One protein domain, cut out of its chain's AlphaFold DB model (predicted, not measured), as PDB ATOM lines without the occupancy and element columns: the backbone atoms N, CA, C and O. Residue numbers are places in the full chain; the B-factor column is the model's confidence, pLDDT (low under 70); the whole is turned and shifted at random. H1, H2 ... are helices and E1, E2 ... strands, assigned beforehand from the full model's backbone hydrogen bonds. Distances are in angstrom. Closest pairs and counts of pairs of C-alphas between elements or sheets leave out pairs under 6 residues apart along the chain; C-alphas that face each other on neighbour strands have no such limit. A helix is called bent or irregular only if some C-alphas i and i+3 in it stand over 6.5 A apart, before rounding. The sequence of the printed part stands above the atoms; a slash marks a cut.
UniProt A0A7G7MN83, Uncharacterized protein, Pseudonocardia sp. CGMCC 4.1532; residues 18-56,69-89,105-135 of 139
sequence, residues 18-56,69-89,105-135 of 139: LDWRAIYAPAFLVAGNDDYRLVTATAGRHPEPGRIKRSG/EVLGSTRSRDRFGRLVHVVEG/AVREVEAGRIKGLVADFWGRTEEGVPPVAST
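Overview. This is residues 18 to 56, 69 to 89 and 105 to 135 of the 139 residues of an uncharacterized protein of Pseudonocardia sp. CGMCC 4.1532 (UniProt A0A7G7MN83). What does a first look show? Strand E1 runs through the core of a rounded body, with short strand E4 beside its last residues, kinked helix H3 on one side and short helix H2 on another. Strand E3 passes near E1 without pairing with it, bent strand E2 sweeps round the outside near H2, and little H1 sits at the periphery beside E4. What is it built of? The printed part has 91 residues, in the order E1 H1 H2 E2 E3 H3 E4, three helices and four strands of the mixed class, helices and strands; its one sheet is E1 and E4, parallel. How spread out is it? It is compact, with a radius of gyration of the C-alphas of 13.4 A and spans of 34 by 30 by 27 A.

Arrangement. Which strands pair? E1, residues 20 to 26, and E4, residues 132 to 134, are parallel neighbours at 43 degrees, with N 134 and O 25 at 2.7 A and N 132 and O 23 at 2.9 A. E2, residues 48 to 55, and E3, residues 85 to 89, pair with no named strand; E3 is near E1, and E2 is near E3. Where are the helices? The closest C-alphas of H1, residues 27 to 31, and E4 are those of Ala 27 and Ala 133, 4.5 A apart. For H2, residues 36 to 41, the closest C-alphas to E1 are those of Val 39 and Trp 20, 6.0 A, and to E2 those of Ala 41 and Ser 55, 6.4 A. For H3, residues 105 to 123, and E1 they are those of Leu 117 and Ile 23, 6.9 A. Are the helix backbones complete? Every O i to N i+4 pair is within hydrogen-bond range in H1 and H2, and 13 of 15 are in H3.

Along the chain. Where does the first element begin? C-alpha 20 of E1 is at (21.544, -22.434, -23.102), and E1 is 16.3 A long. Which elements change direction? E2, 17.6 A long, bends by 62 degrees at residue 51. H3, 27.8 A long, has a kink of 59 degrees near residue 112 and is irregular, with C-alphas 109 and 112 7.8 A apart. Where do the other strands lie? E3 is 12.9 A long from C-alpha 85 at (21.921, -23.433, -32.770), and E4 ends with C-alpha 134 at (37.849, -14.893, -24.009).

Size, cuts and confidence. How far does it reach? The two C-alphas farthest apart are those of Gly 56 and Thr 74, 36.0 A. Where are the cuts? Residues 57 to 68 are not printed, with C-alphas 56 and 69 30.6 A apart, and neither are residues 90 to 104, with C-alphas 89 and 105 10.9 A apart. Of the links printed whole, none is long, but residues 69 to 84 hold no named element. Where is confidence low? The mean pLDDT of the printed part is 86.5; residues 18 to 19, 74 to 75 and 125 to 128 are under 70.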
ATOM      1  N   LEU A  18      15.911 -26.656 -23.369       52.12
ATOM      2  CA  LEU A  18      16.561 -26.908 -22.065       52.12
ATOM      3  C   LEU A  18      18.071 -26.664 -21.953       52.12
ATOM      4  O   LEU A  18      18.602 -26.907 -20.879       52.12
ATOM      5  N   ASP A  19      18.766 -26.181 -22.985       65.38
ATOM      6  CA  ASP A  19      20.211 -25.973 -22.843       65.38
ATOM      7  C   ASP A  19      20.658 -24.693 -23.529       65.38
ATOM      8  O   ASP A  19      20.665 -24.597 -24.758       65.38
ATOM      9  N   TRP A  20      20.945 -23.693 -22.702       79.50
ATOM     10  CA  TRP A  20      21.544 -22.434 -23.102       79.50
ATOM     11  C   TRP A  20      22.837 -22.285 -22.333       79.50
ATOM     12  O   TRP A  20      22.809 -22.084 -21.119       79.50
ATOM     13  N   ARG A  21      23.966 -22.405 -23.023       87.69
ATOM     14  CA  ARG A  21      25.263 -22.363 -22.356       87.69
ATOM     15  C   ARG A  21      26.214 -21.476 -23.110       87.69
ATOM     16  O   ARG A  21      26.354 -21.601 -24.326       87.69
ATOM     17  N   ALA A  22      26.884 -20.598 -22.379       93.00
ATOM     18  CA  ALA A  22      28.094 -20.000 -22.894       93.00
ATOM     19  C   ALA A  22      29.155 -21.102 -23.008       93.00
ATOM     20  O   ALA A  22      29.366 -21.876 -22.077       93.00
ATOM     21  N   ILE A  23      29.814 -21.175 -24.159       93.19
ATOM     22  CA  ILE A  23      31.001 -22.021 -24.356       93.19
ATOM     23  C   ILE A  23      32.266 -21.167 -24.416       93.19
ATOM     24  O   ILE A  23      33.354 -21.629 -24.083       93.19
ATOM     25  N   TYR A  24      32.105 -19.910 -24.832       95.94
ATOM     26  CA  TYR A  24      33.152 -18.910 -24.911       95.94
ATOM     27  C   TYR A  24      32.567 -17.591 -24.423       95.94
ATOM     28  O   TYR A  24      31.528 -17.165 -24.927       95.94
ATOM     29  N   ALA A  25      33.180 -16.976 -23.421       96.50
ATOM     30  CA  ALA A  25      32.647 -15.769 -22.803       96.50
ATOM     31  C   ALA A  25      33.770 -14.859 -22.292       96.50
ATOM     32  O   ALA A  25      34.811 -15.368 -21.883       96.50
ATOM     33  N   PRO A  26      33.556 -13.532 -22.246       96.00
ATOM     34  CA  PRO A  26      34.503 -12.585 -21.665       96.00
ATOM     35  C   PRO A  26      34.955 -13.018 -20.271       96.00
ATOM     36  O   PRO A  26      34.116 -13.319 -19.421       96.00
ATOM     37  N   ALA A  27      36.267 -12.996 -20.015       95.00
ATOM     38  CA  ALA A  27      36.841 -13.452 -18.745       95.00
ATOM     39  C   ALA A  27      36.178 -12.816 -17.508       95.00
ATOM     40  O   ALA A  27      35.962 -13.492 -16.505       95.00
ATOM     41  N   PHE A  28      35.798 -11.537 -17.594       93.94
ATOM     42  CA  PHE A  28      35.134 -10.828 -16.500       93.94
ATOM     43  C   PHE A  28      33.714 -11.347 -16.212       93.94
ATOM     44  O   PHE A  28      33.294 -11.329 -15.060       93.94
ATOM     45  N   LEU A  29      32.980 -11.834 -17.223       94.75
ATOM     46  CA  LEU A  29      31.675 -12.469 -17.008       94.75
ATOM     47  C   LEU A  29      31.851 -13.844 -16.370       94.75
ATOM     48  O   LEU A  29      31.109 -14.181 -15.456       94.75
ATOM     49  N   VAL A  30      32.854 -14.611 -16.806       94.19
ATOM     50  CA  VAL A  30      33.144 -15.933 -16.228       94.19
ATOM     51  C   VAL A  30      33.552 -15.805 -14.759       94.19
ATOM     52  O   VAL A  30      32.993 -16.483 -13.905       94.19
ATOM     53  N   ALA A  31      34.473 -14.890 -14.442       93.81
ATOM     54  CA  ALA A  31      34.918 -14.646 -13.069       93.81
ATOM     55  C   ALA A  31      33.791 -14.127 -12.157       93.81
ATOM     56  O   ALA A  31      33.780 -14.426 -10.965       93.81
ATOM     57  N   GLY A  32      32.845 -13.366 -12.716       93.06
ATOM     58  CA  GLY A  32      31.665 -12.870 -12.008       93.06
ATOM     59  C   GLY A  32      30.490 -13.850 -11.936       93.06
ATOM     60  O   GLY A  32      29.477 -13.502 -11.338       93.06
ATOM     61  N   ASN A  33      30.594 -15.045 -12.536       91.69
ATOM     62  CA  ASN A  33      29.475 -15.985 -12.710       91.69
ATOM     63  C   ASN A  33      28.244 -15.337 -13.391       91.69
ATOM     64  O   ASN A  33      27.090 -15.588 -13.040       91.69
ATOM     65  N   ASP A  34      28.517 -14.461 -14.359       93.62
ATOM     66  CA  ASP A  34      27.567 -13.593 -15.058       93.62
ATOM     67  C   ASP A  34      27.442 -13.938 -16.558       93.62
ATOM     68  O   ASP A  34      26.804 -13.220 -17.331       93.62
ATOM     69  N   ASP A  35      28.031 -15.042 -17.020       92.44
ATOM     70  CA  ASP A  35      27.984 -15.481 -18.421       92.44
ATOM     71  C   ASP A  35      26.557 -15.824 -18.895       92.44
ATOM     72  O   ASP A  35      26.231 -15.633 -20.072       92.44
ATOM     73  N   TYR A  36      25.650 -16.178 -17.972       90.62
ATOM     74  CA  TYR A  36      24.213 -16.335 -18.246       90.62
ATOM     75  C   TYR A  36      23.575 -15.064 -18.845       90.62
ATOM     76  O   TYR A  36      22.522 -15.111 -19.494       90.62
ATOM     77  N   ARG A  37      24.205 -13.897 -18.673       92.12
ATOM     78  CA  ARG A  37      23.763 -12.643 -19.293       92.12
ATOM     79  C   ARG A  37      23.889 -12.673 -20.815       92.12
ATOM     80  O   ARG A  37      23.053 -12.083 -21.491       92.12
ATOM     81  N   LEU A  38      24.872 -13.389 -21.368       92.75
ATOM     82  CA  LEU A  38      24.996 -13.601 -22.817       92.75
ATOM     83  C   LEU A  38      23.858 -14.479 -23.336       92.75
ATOM     84  O   LEU A  38      23.228 -14.165 -24.346       92.75
ATOM     85  N   VAL A  39      23.563 -15.549 -22.600       90.44
ATOM     86  CA  VAL A  39      22.455 -16.471 -22.863       90.44
ATOM     87  C   VAL A  39      21.122 -15.720 -22.908       90.44
ATOM     88  O   VAL A  39      20.401 -15.771 -23.903       90.44
ATOM     89  N   THR A  40      20.816 -14.949 -21.867       89.88
ATOM     90  CA  THR A  40      19.558 -14.193 -21.777       89.88
ATOM     91  C   THR A  40      19.494 -13.048 -22.790       89.88
ATOM     92  O   THR A  40      18.445 -12.799 -23.393       89.88
ATOM     93  N   ALA A  41      20.613 -12.364 -23.050       89.94
ATOM     94  CA  ALA A  41      20.674 -11.308 -24.054       89.94
ATOM     95  C   ALA A  41      20.446 -11.857 -25.467       89.94
ATOM     96  O   ALA A  41      19.731 -11.240 -26.248       89.94
ATOM     97  N   THR A  42      20.963 -13.030 -25.803       90.19
ATOM     98  CA  THR A  42      20.817 -13.606 -27.151       90.19
ATOM     99  C   THR A  42      19.538 -14.423 -27.332       90.19
ATOM    100  O   THR A  42      19.342 -15.074 -28.360       90.19
ATOM    101  N   ALA A  43      18.620 -14.349 -26.362       86.88
ATOM    102  CA  ALA A  43      17.364 -15.063 -26.435       86.88
ATOM    103  C   ALA A  43      16.396 -14.530 -27.493       86.88
ATOM    104  O   ALA A  43      16.215 -13.320 -27.639       86.88
ATOM    105  N   GLY A  44      15.749 -15.448 -28.221       81.75
ATOM    106  CA  GLY A  44      14.883 -15.081 -29.345       81.75
ATOM    107  C   GLY A  44      14.399 -16.246 -30.205       81.75
ATOM    108  O   GLY A  44      14.240 -17.369 -29.720       81.75
ATOM    109  N   ARG A  45      14.155 -15.989 -31.490       82.69
ATOM    110  CA  ARG A  45      13.877 -17.026 -32.504       82.69
ATOM    111  C   ARG A  45      15.191 -17.345 -33.213       82.69
ATOM    112  O   ARG A  45      16.061 -16.501 -33.221       82.69
ATOM    113  N   HIS A  46      15.371 -18.528 -33.788       84.69
ATOM    114  CA  HIS A  46      16.578 -18.838 -34.565       84.69
ATOM    115  C   HIS A  46      16.216 -19.563 -35.864       84.69
ATOM    116  O   HIS A  46      15.180 -20.236 -35.882       84.69
ATOM    117  N   PRO A  47      17.048 -19.457 -36.919       84.88
ATOM    118  CA  PRO A  47      18.272 -18.638 -37.021       84.88
ATOM    119  C   PRO A  47      17.993 -17.121 -37.010       84.88
ATOM    120  O   PRO A  47      16.879 -16.697 -37.312       84.88
ATOM    121  N   GLU A  48      18.989 -16.304 -36.641       86.31
ATOM    122  CA  GLU A  48      18.906 -14.833 -36.735       86.31
ATOM    123  C   GLU A  48      20.071 -14.300 -37.583       86.31
ATOM    124  O   GLU A  48      21.230 -14.596 -37.260       86.31
ATOM    125  N   PRO A  49      19.800 -13.495 -38.634       84.94
ATOM    126  CA  PRO A  49      20.852 -12.736 -39.300       84.94
ATOM    127  C   PRO A  49      21.452 -11.727 -38.310       84.94
ATOM    128  O   PRO A  49      20.807 -11.379 -37.320       84.94
ATOM    129  N   GLY A  50      22.685 -11.279 -38.568       91.00
ATOM    130  CA  GLY A  50      23.444 -10.397 -37.671       91.00
ATOM    131  C   GLY A  50      22.588  -9.317 -36.992       91.00
ATOM    132  O   GLY A  50      21.887  -8.551 -37.651       91.00
ATOM    133  N   ARG A  51      22.645  -9.258 -35.660       93.38
ATOM    134  CA  ARG A  51      21.803  -8.434 -34.795       93.38
ATOM    135  C   ARG A  51      22.640  -7.693 -33.766       93.38
ATOM    136  O   ARG A  51      23.596  -8.238 -33.226       93.38
ATOM    137  N   ILE A  52      22.226  -6.469 -33.445       93.50
ATOM    138  CA  ILE A  52      22.799  -5.674 -32.355       93.50
ATOM    139  C   ILE A  52      21.780  -5.579 -31.218       93.50
ATOM    140  O   ILE A  52      20.599  -5.308 -31.454       93.50
ATOM    141  N   LYS A  53      22.217  -5.792 -29.976       93.38
ATOM    142  CA  LYS A  53      21.368  -5.679 -28.782       93.38
ATOM    143  C   LYS A  53      22.125  -5.037 -27.631       93.38
ATOM    144  O   LYS A  53      23.294  -5.325 -27.415       93.38
ATOM    145  N   ARG A  54      21.432  -4.204 -26.855       92.75
ATOM    146  CA  ARG A  54      21.946  -3.633 -25.605       92.75
ATOM    147  C   ARG A  54      21.244  -4.273 -24.414       92.75
ATOM    148  O   ARG A  54      20.024  -4.427 -24.444       92.75
ATOM    149  N   SER A  55      21.995  -4.661 -23.390       87.19
ATOM    150  CA  SER A  55      21.454  -5.282 -22.176       87.19
ATOM    151  C   SER A  55      22.373  -5.044 -20.975       87.19
ATOM    152  O   SER A  55      23.517  -5.489 -20.966       87.19
ATOM    153  N   GLY A  56      21.881  -4.337 -19.951       84.06
ATOM    154  CA  GLY A  56      22.594  -4.132 -18.679       84.06
ATOM    155  C   GLY A  56      24.011  -3.550 -18.812       84.06
ATOM    156  O   GLY A  56      24.943  -4.062 -18.199       84.06
ATOM    157  N   GLU A  69      26.080 -26.170 -39.386       88.12
ATOM    158  CA  GLU A  69      26.818 -25.314 -40.316       88.12
ATOM    159  C   GLU A  69      28.211 -24.964 -39.781       88.12
ATOM    160  O   GLU A  69      29.153 -24.835 -40.555       88.12
ATOM    161  N   VAL A  70      28.365 -24.857 -38.456       85.81
ATOM    162  CA  VAL A  70      29.669 -24.634 -37.806       85.81
ATOM    163  C   VAL A  70      30.510 -25.913 -37.836       85.81
ATOM    164  O   VAL A  70      31.700 -25.892 -38.152       85.81
ATOM    165  N   LEU A  71      29.873 -27.041 -37.519       83.00
ATOM    166  CA  LEU A  71      30.516 -28.348 -37.398       83.00
ATOM    167  C   LEU A  71      30.733 -29.051 -38.746       83.00
ATOM    168  O   LEU A  71      31.453 -30.045 -38.795       83.00
ATOM    169  N   GLY A  72      30.109 -28.579 -39.829       83.31
ATOM    170  CA  GLY A  72      30.082 -29.286 -41.113       83.31
ATOM    171  C   GLY A  72      29.369 -30.640 -41.021       83.31
ATOM    172  O   GLY A  72      29.800 -31.611 -41.636       83.31
ATOM    173  N   SER A  73      28.317 -30.737 -40.202       78.94
ATOM    174  CA  SER A  73      27.666 -32.003 -39.856       78.94
ATOM    175  C   SER A  73      26.147 -31.885 -39.791       78.94
ATOM    176  O   SER A  73      25.589 -30.932 -39.250       78.94
ATOM    177  N   THR A  74      25.451 -32.920 -40.258       69.44
ATOM    178  CA  THR A  74      23.993 -33.053 -40.115       69.44
ATOM    179  C   THR A  74      23.566 -33.454 -38.697       69.44
ATOM    180  O   THR A  74      22.376 -33.431 -38.384       69.44
ATOM    181  N   ARG A  75      24.521 -33.779 -37.808       68.12
ATOM    182  CA  ARG A  75      24.285 -34.270 -36.437       68.12
ATOM    183  C   ARG A  75      24.042 -33.176 -35.393       68.12
ATOM    184  O   ARG A  75      24.145 -33.451 -34.207       68.12
ATOM    185  N   SER A  76      23.688 -31.960 -35.793       78.69
ATOM    186  CA  SER A  76      23.473 -30.817 -34.888       78.69
ATOM    187  C   SER A  76      22.165 -30.852 -34.094       78.69
ATOM    188  O   SER A  76      21.599 -29.816 -33.747       78.69
ATOM    189  N   ARG A  77      21.651 -32.051 -33.821       81.00
ATOM    190  CA  ARG A  77      20.417 -32.262 -33.072       81.00
ATOM    191  C   ARG A  77      20.735 -32.798 -31.686       81.00
ATOM    192  O   ARG A  77      21.686 -33.552 -31.517       81.00
ATOM    193  N   ASP A  78      19.926 -32.417 -30.710       78.25
ATOM    194  CA  ASP A  78      20.016 -32.972 -29.363       78.25
ATOM    195  C   ASP A  78      19.486 -34.419 -29.293       78.25
ATOM    196  O   ASP A  78      18.987 -34.977 -30.275       78.25
ATOM    197  N   ARG A  79      19.513 -35.009 -28.089       75.19
ATOM    198  CA  ARG A  79      18.991 -36.364 -27.821       75.19
ATOM    199  C   ARG A  79      17.497 -36.557 -28.126       75.19
ATOM    200  O   ARG A  79      17.036 -37.690 -28.183       75.19
ATOM    201  N   PHE A  80      16.744 -35.474 -28.309       79.69
ATOM    202  CA  PHE A  80      15.321 -35.482 -28.649       79.69
ATOM    203  C   PHE A  80      15.069 -35.104 -30.122       79.69
ATOM    204  O   PHE A  80      13.927 -34.879 -30.517       79.69
ATOM    205  N   GLY A  81      16.120 -35.007 -30.946       79.12
ATOM    206  CA  GLY A  81      16.024 -34.681 -32.370       79.12
ATOM    207  C   GLY A  81      15.809 -33.194 -32.683       79.12
ATOM    208  O   GLY A  81      15.591 -32.837 -33.845       79.12
ATOM    209  N   ARG A  82      15.884 -32.303 -31.693       83.38
ATOM    210  CA  ARG A  82      15.693 -30.853 -31.854       83.38
ATOM    211  C   ARG A  82      16.971 -30.204 -32.356       83.38
ATOM    212  O   ARG A  82      18.056 -30.537 -31.893       83.38
ATOM    213  N   LEU A  83      16.837 -29.258 -33.282       84.62
ATOM    214  CA  LEU A  83      17.982 -28.548 -33.843       84.62
ATOM    215  C   LEU A  83      18.644 -27.658 -32.786       84.62
ATOM    216  O   LEU A  83      17.977 -26.845 -32.141       84.62
ATOM    217  N   VAL A  84      19.958 -27.790 -32.652       86.75
ATOM    218  CA  VAL A  84      20.783 -26.923 -31.818       86.75
ATOM    219  C   VAL A  84      21.371 -25.824 -32.686       86.75
ATOM    220  O   VAL A  84      21.815 -26.053 -33.813       86.75
ATOM    221  N   HIS A  85      21.366 -24.618 -32.143       90.12
ATOM    222  CA  HIS A  85      21.921 -23.433 -32.770       90.12
ATOM    223  C   HIS A  85      23.154 -22.980 -32.001       90.12
ATOM    224  O   HIS A  85      23.273 -23.209 -30.796       90.12
ATOM    225  N   VAL A  86      24.048 -22.310 -32.711       91.94
ATOM    226  CA  VAL A  86      25.174 -21.586 -32.138       91.94
ATOM    227  C   VAL A  86      24.936 -20.109 -32.396       91.94
ATOM    228  O   VAL A  86      24.568 -19.706 -33.503       91.94
ATOM    229  N   VAL A  87      25.107 -19.312 -31.353       94.31
ATOM    230  CA  VAL A  87      25.155 -17.860 -31.420       94.31
ATOM    231  C   VAL A  87      26.614 -17.452 -31.315       94.31
ATOM    232  O   VAL A  87      27.247 -17.697 -30.294       94.31
ATOM    233  N   GLU A  88      27.137 -16.842 -32.370       95.06
ATOM    234  CA  GLU A  88      28.487 -16.276 -32.414       95.06
ATOM    235  C   GLU A  88      28.363 -14.764 -32.338       95.06
ATOM    236  O   GLU A  88      27.574 -14.170 -33.083       95.06
ATOM    237  N   GLY A  89      29.129 -14.136 -31.454       96.19
ATOM    238  CA  GLY A  89      29.013 -12.708 -31.239       96.19
ATOM    239  C   GLY A  89      30.265 -12.049 -30.695       96.19
ATOM    240  O   GLY A  89      31.220 -12.704 -30.285       96.19
ATOM    241  N   ALA A 105      34.965  -8.835 -38.381       92.56
ATOM    242  CA  ALA A 105      36.402  -8.727 -38.121       92.56
ATOM    243  C   ALA A 105      36.890  -9.743 -37.073       92.56
ATOM    244  O   ALA A 105      37.876 -10.446 -37.289       92.56
ATOM    245  N   VAL A 106      36.184  -9.873 -35.945       93.31
ATOM    246  CA  VAL A 106      36.571 -10.836 -34.901       93.31
ATOM    247  C   VAL A 106      36.279 -12.272 -35.324       93.31
ATOM    248  O   VAL A 106      37.056 -13.168 -35.006       93.31
ATOM    249  N   ARG A 107      35.192 -12.524 -36.064       90.69
ATOM    250  CA  ARG A 107      34.879 -13.871 -36.565       90.69
ATOM    251  C   ARG A 107      35.948 -14.388 -37.508       90.69
ATOM    252  O   ARG A 107      36.233 -15.579 -37.450       90.69
ATOM    253  N   GLU A 108      36.533 -13.535 -38.342       90.44
ATOM    254  CA  GLU A 108      37.639 -13.923 -39.221       90.44
ATOM    255  C   GLU A 108      38.852 -14.407 -38.413       90.44
ATOM    256  O   GLU A 108      39.394 -15.477 -38.690       90.44
ATOM    257  N   VAL A 109      39.210 -13.679 -37.351       92.56
ATOM    258  CA  VAL A 109      40.346 -14.012 -36.476       92.56
ATOM    259  C   VAL A 109      40.067 -15.251 -35.613       92.56
ATOM    260  O   VAL A 109      40.921 -16.124 -35.470       92.56
ATOM    261  N   GLU A 110      38.859 -15.367 -35.060       93.56
ATOM    262  CA  GLU A 110      38.499 -16.404 -34.084       93.56
ATOM    263  C   GLU A 110      37.880 -17.664 -34.723       93.56
ATOM    264  O   GLU A 110      37.577 -18.623 -34.008       93.56
ATOM    265  N   ALA A 111      37.700 -17.712 -36.050       89.88
ATOM    266  CA  ALA A 111      36.967 -18.778 -36.748       89.88
ATOM    267  C   ALA A 111      37.432 -20.192 -36.363       89.88
ATOM    268  O   ALA A 111      36.616 -21.062 -36.038       89.88
ATOM    269  N   GLY A 112      38.749 -20.426 -36.381       91.31
ATOM    270  CA  GLY A 112      39.337 -21.723 -36.037       91.31
ATOM    271  C   GLY A 112      39.090 -22.111 -34.579       91.31
ATOM    272  O   GLY A 112      38.715 -23.250 -34.295       91.31
ATOM    273  N   ARG A 113      39.226 -21.147 -33.660       93.44
ATOM    274  CA  ARG A 113      39.008 -21.350 -32.224       93.44
ATOM    275  C   ARG A 113      37.540 -21.626 -31.922       93.44
ATOM    276  O   ARG A 113      37.243 -22.602 -31.243       93.44
ATOM    277  N   ILE A 114      36.625 -20.821 -32.464       90.81
ATOM    278  CA  ILE A 114      35.175 -21.004 -32.313       90.81
ATOM    279  C   ILE A 114      34.769 -22.394 -32.797       90.81
ATOM    280  O   ILE A 114      34.080 -23.115 -32.078       90.81
ATOM    281  N   LYS A 115      35.235 -22.807 -33.981       90.62
ATOM    282  CA  LYS A 115      34.943 -24.142 -34.513       90.62
ATOM    283  C   LYS A 115      35.436 -25.251 -33.579       90.62
ATOM    284  O   LYS A 115      34.683 -26.189 -33.324       90.62
ATOM    285  N   GLY A 116      36.661 -25.133 -33.061       90.94
ATOM    286  CA  GLY A 116      37.223 -26.077 -32.089       90.94
ATOM    287  C   GLY A 116      36.400 -26.150 -30.802       90.94
ATOM    288  O   GLY A 116      35.989 -27.232 -30.401       90.94
ATOM    289  N   LEU A 117      36.058 -25.000 -30.215       90.94
ATOM    290  CA  LEU A 117      35.256 -24.923 -28.990       90.94
ATOM    291  C   LEU A 117      33.860 -25.531 -29.163       90.94
ATOM    292  O   LEU A 117      33.391 -26.252 -28.284       90.94
ATOM    293  N   VAL A 118      33.194 -25.270 -30.291       87.94
ATOM    294  CA  VAL A 118      31.879 -25.861 -30.586       87.94
ATOM    295  C   VAL A 118      31.996 -27.378 -30.764       87.94
ATOM    296  O   VAL A 118      31.138 -28.106 -30.268       87.94
ATOM    297  N   ALA A 119      33.045 -27.867 -31.434       87.19
ATOM    298  CA  ALA A 119      33.286 -29.301 -31.608       87.19
ATOM    299  C   ALA A 119      33.569 -30.004 -30.272       87.19
ATOM    300  O   ALA A 119      32.954 -31.032 -29.983       87.19
ATOM    301  N   ASP A 120      34.426 -29.416 -29.438       86.81
ATOM    302  CA  ASP A 120      34.750 -29.929 -28.107       86.81
ATOM    303  C   ASP A 120      33.522 -29.949 -27.203       86.81
ATOM    304  O   ASP A 120      33.277 -30.942 -26.521       86.81
ATOM    305  N   PHE A 121      32.724 -28.877 -27.208       83.81
ATOM    306  CA  PHE A 121      31.466 -28.827 -26.468       83.81
ATOM    307  C   PHE A 121      30.514 -29.938 -26.923       83.81
ATOM    308  O   PHE A 121      29.929 -30.626 -26.091       83.81
ATOM    309  N   TRP A 122      30.394 -30.155 -28.235       78.19
ATOM    310  CA  TRP A 122      29.508 -31.176 -28.794       78.19
ATOM    311  C   TRP A 122      29.935 -32.608 -28.450       78.19
ATOM    312  O   TRP A 122      29.092 -33.497 -28.331       78.19
ATOM    313  N   GLY A 123      31.241 -32.845 -28.318       74.81
ATOM    314  CA  GLY A 123      31.797 -34.147 -27.950       74.81
ATOM    315  C   GLY A 123      31.684 -34.484 -26.460       74.81
ATOM    316  O   GLY A 123      31.900 -35.636 -26.087       74.81
ATOM    317  N   ARG A 124      31.357 -33.509 -25.602       72.94
ATOM    318  CA  ARG A 124      31.276 -33.694 -24.148       72.94
ATOM    319  C   ARG A 124      29.880 -34.136 -23.718       72.94
ATOM    320  O   ARG A 124      28.868 -33.642 -24.203       72.94
ATOM    321  N   THR A 125      29.838 -35.042 -22.747       59.53
ATOM    322  CA  THR A 125      28.605 -35.509 -22.092       59.53
ATOM    323  C   THR A 125      28.347 -34.825 -20.747       59.53
ATOM    324  O   THR A 125      27.283 -35.009 -20.164       59.53
ATOM    325  N   GLU A 126      29.306 -34.046 -20.240       65.31
ATOM    326  CA  GLU A 126      29.243 -33.420 -18.919       65.31
ATOM    327  C   GLU A 126      28.469 -32.100 -18.942       65.31
ATOM    328  O   GLU A 126      28.802 -31.166 -19.675       65.31
ATOM    329  N   GLU A 127      27.444 -32.004 -18.091       62.34
ATOM    330  CA  GLU A 127      26.495 -30.892 -18.116       62.34
ATOM    331  C   GLU A 127      26.920 -29.626 -17.322       62.34
ATOM    332  O   GLU A 127      26.146 -28.681 -17.229       62.34
ATOM    333  N   GLY A 128      28.148 -29.550 -16.791       69.12
ATOM    334  CA  GLY A 128      28.554 -28.492 -15.840       69.12
ATOM    335  C   GLY A 128      29.866 -27.762 -16.137       69.12
ATOM    336  O   GLY A 128      30.393 -27.086 -15.257       69.12
ATOM    337  N   VAL A 129      30.434 -27.915 -17.334       81.06
ATOM    338  CA  VAL A 129      31.722 -27.289 -17.665       81.06
ATOM    339  C   VAL A 129      31.544 -25.769 -17.817       81.06
ATOM    340  O   VAL A 129      30.694 -25.353 -18.610       81.06
ATOM    341  N   PRO A 130      32.340 -24.933 -17.119       85.31
ATOM    342  CA  PRO A 130      32.284 -23.486 -17.294       85.31
ATOM    343  C   PRO A 130      32.743 -23.070 -18.704       85.31
ATOM    344  O   PRO A 130      33.550 -23.773 -19.323       85.31
ATOM    345  N   PRO A 131      32.277 -21.918 -19.220       91.81
ATOM    346  CA  PRO A 131      32.753 -21.387 -20.492       91.81
ATOM    347  C   PRO A 131      34.259 -21.130 -20.470       91.81
ATOM    348  O   PRO A 131      34.840 -20.719 -19.464       91.81
ATOM    349  N   VAL A 132      34.889 -21.286 -21.633       94.81
ATOM    350  CA  VAL A 132      36.261 -20.826 -21.838       94.81
ATOM    351  C   VAL A 132      36.273 -19.296 -21.814       94.81
ATOM    352  O   VAL A 132      35.459 -18.648 -22.473       94.81
ATOM    353  N   ALA A 133      37.210 -18.712 -21.069       96.38
ATOM    354  CA  ALA A 133      37.383 -17.267 -21.015       96.38
ATOM    355  C   ALA A 133      37.963 -16.721 -22.334       96.38
ATOM    356  O   ALA A 133      38.945 -17.257 -22.858       96.38
ATOM    357  N   SER A 134      37.367 -15.649 -22.855       96.31
ATOM    358  CA  SER A 134      37.849 -14.893 -24.009       96.31
ATOM    359  C   SER A 134      38.645 -13.662 -23.599       96.31
ATOM    360  O   SER A 134      38.413 -13.056 -22.545       96.31
ATOM    361  N   THR A 135      39.591 -13.296 -24.460       93.88
ATOM    362  CA  THR A 135      40.388 -12.071 -24.367       93.88
ATOM    363  C   THR A 135      39.785 -10.971 -25.240       93.88
ATOM    364  O   THR A 135      39.141 -11.286 -26.242       93.88
TER     365      THR A 135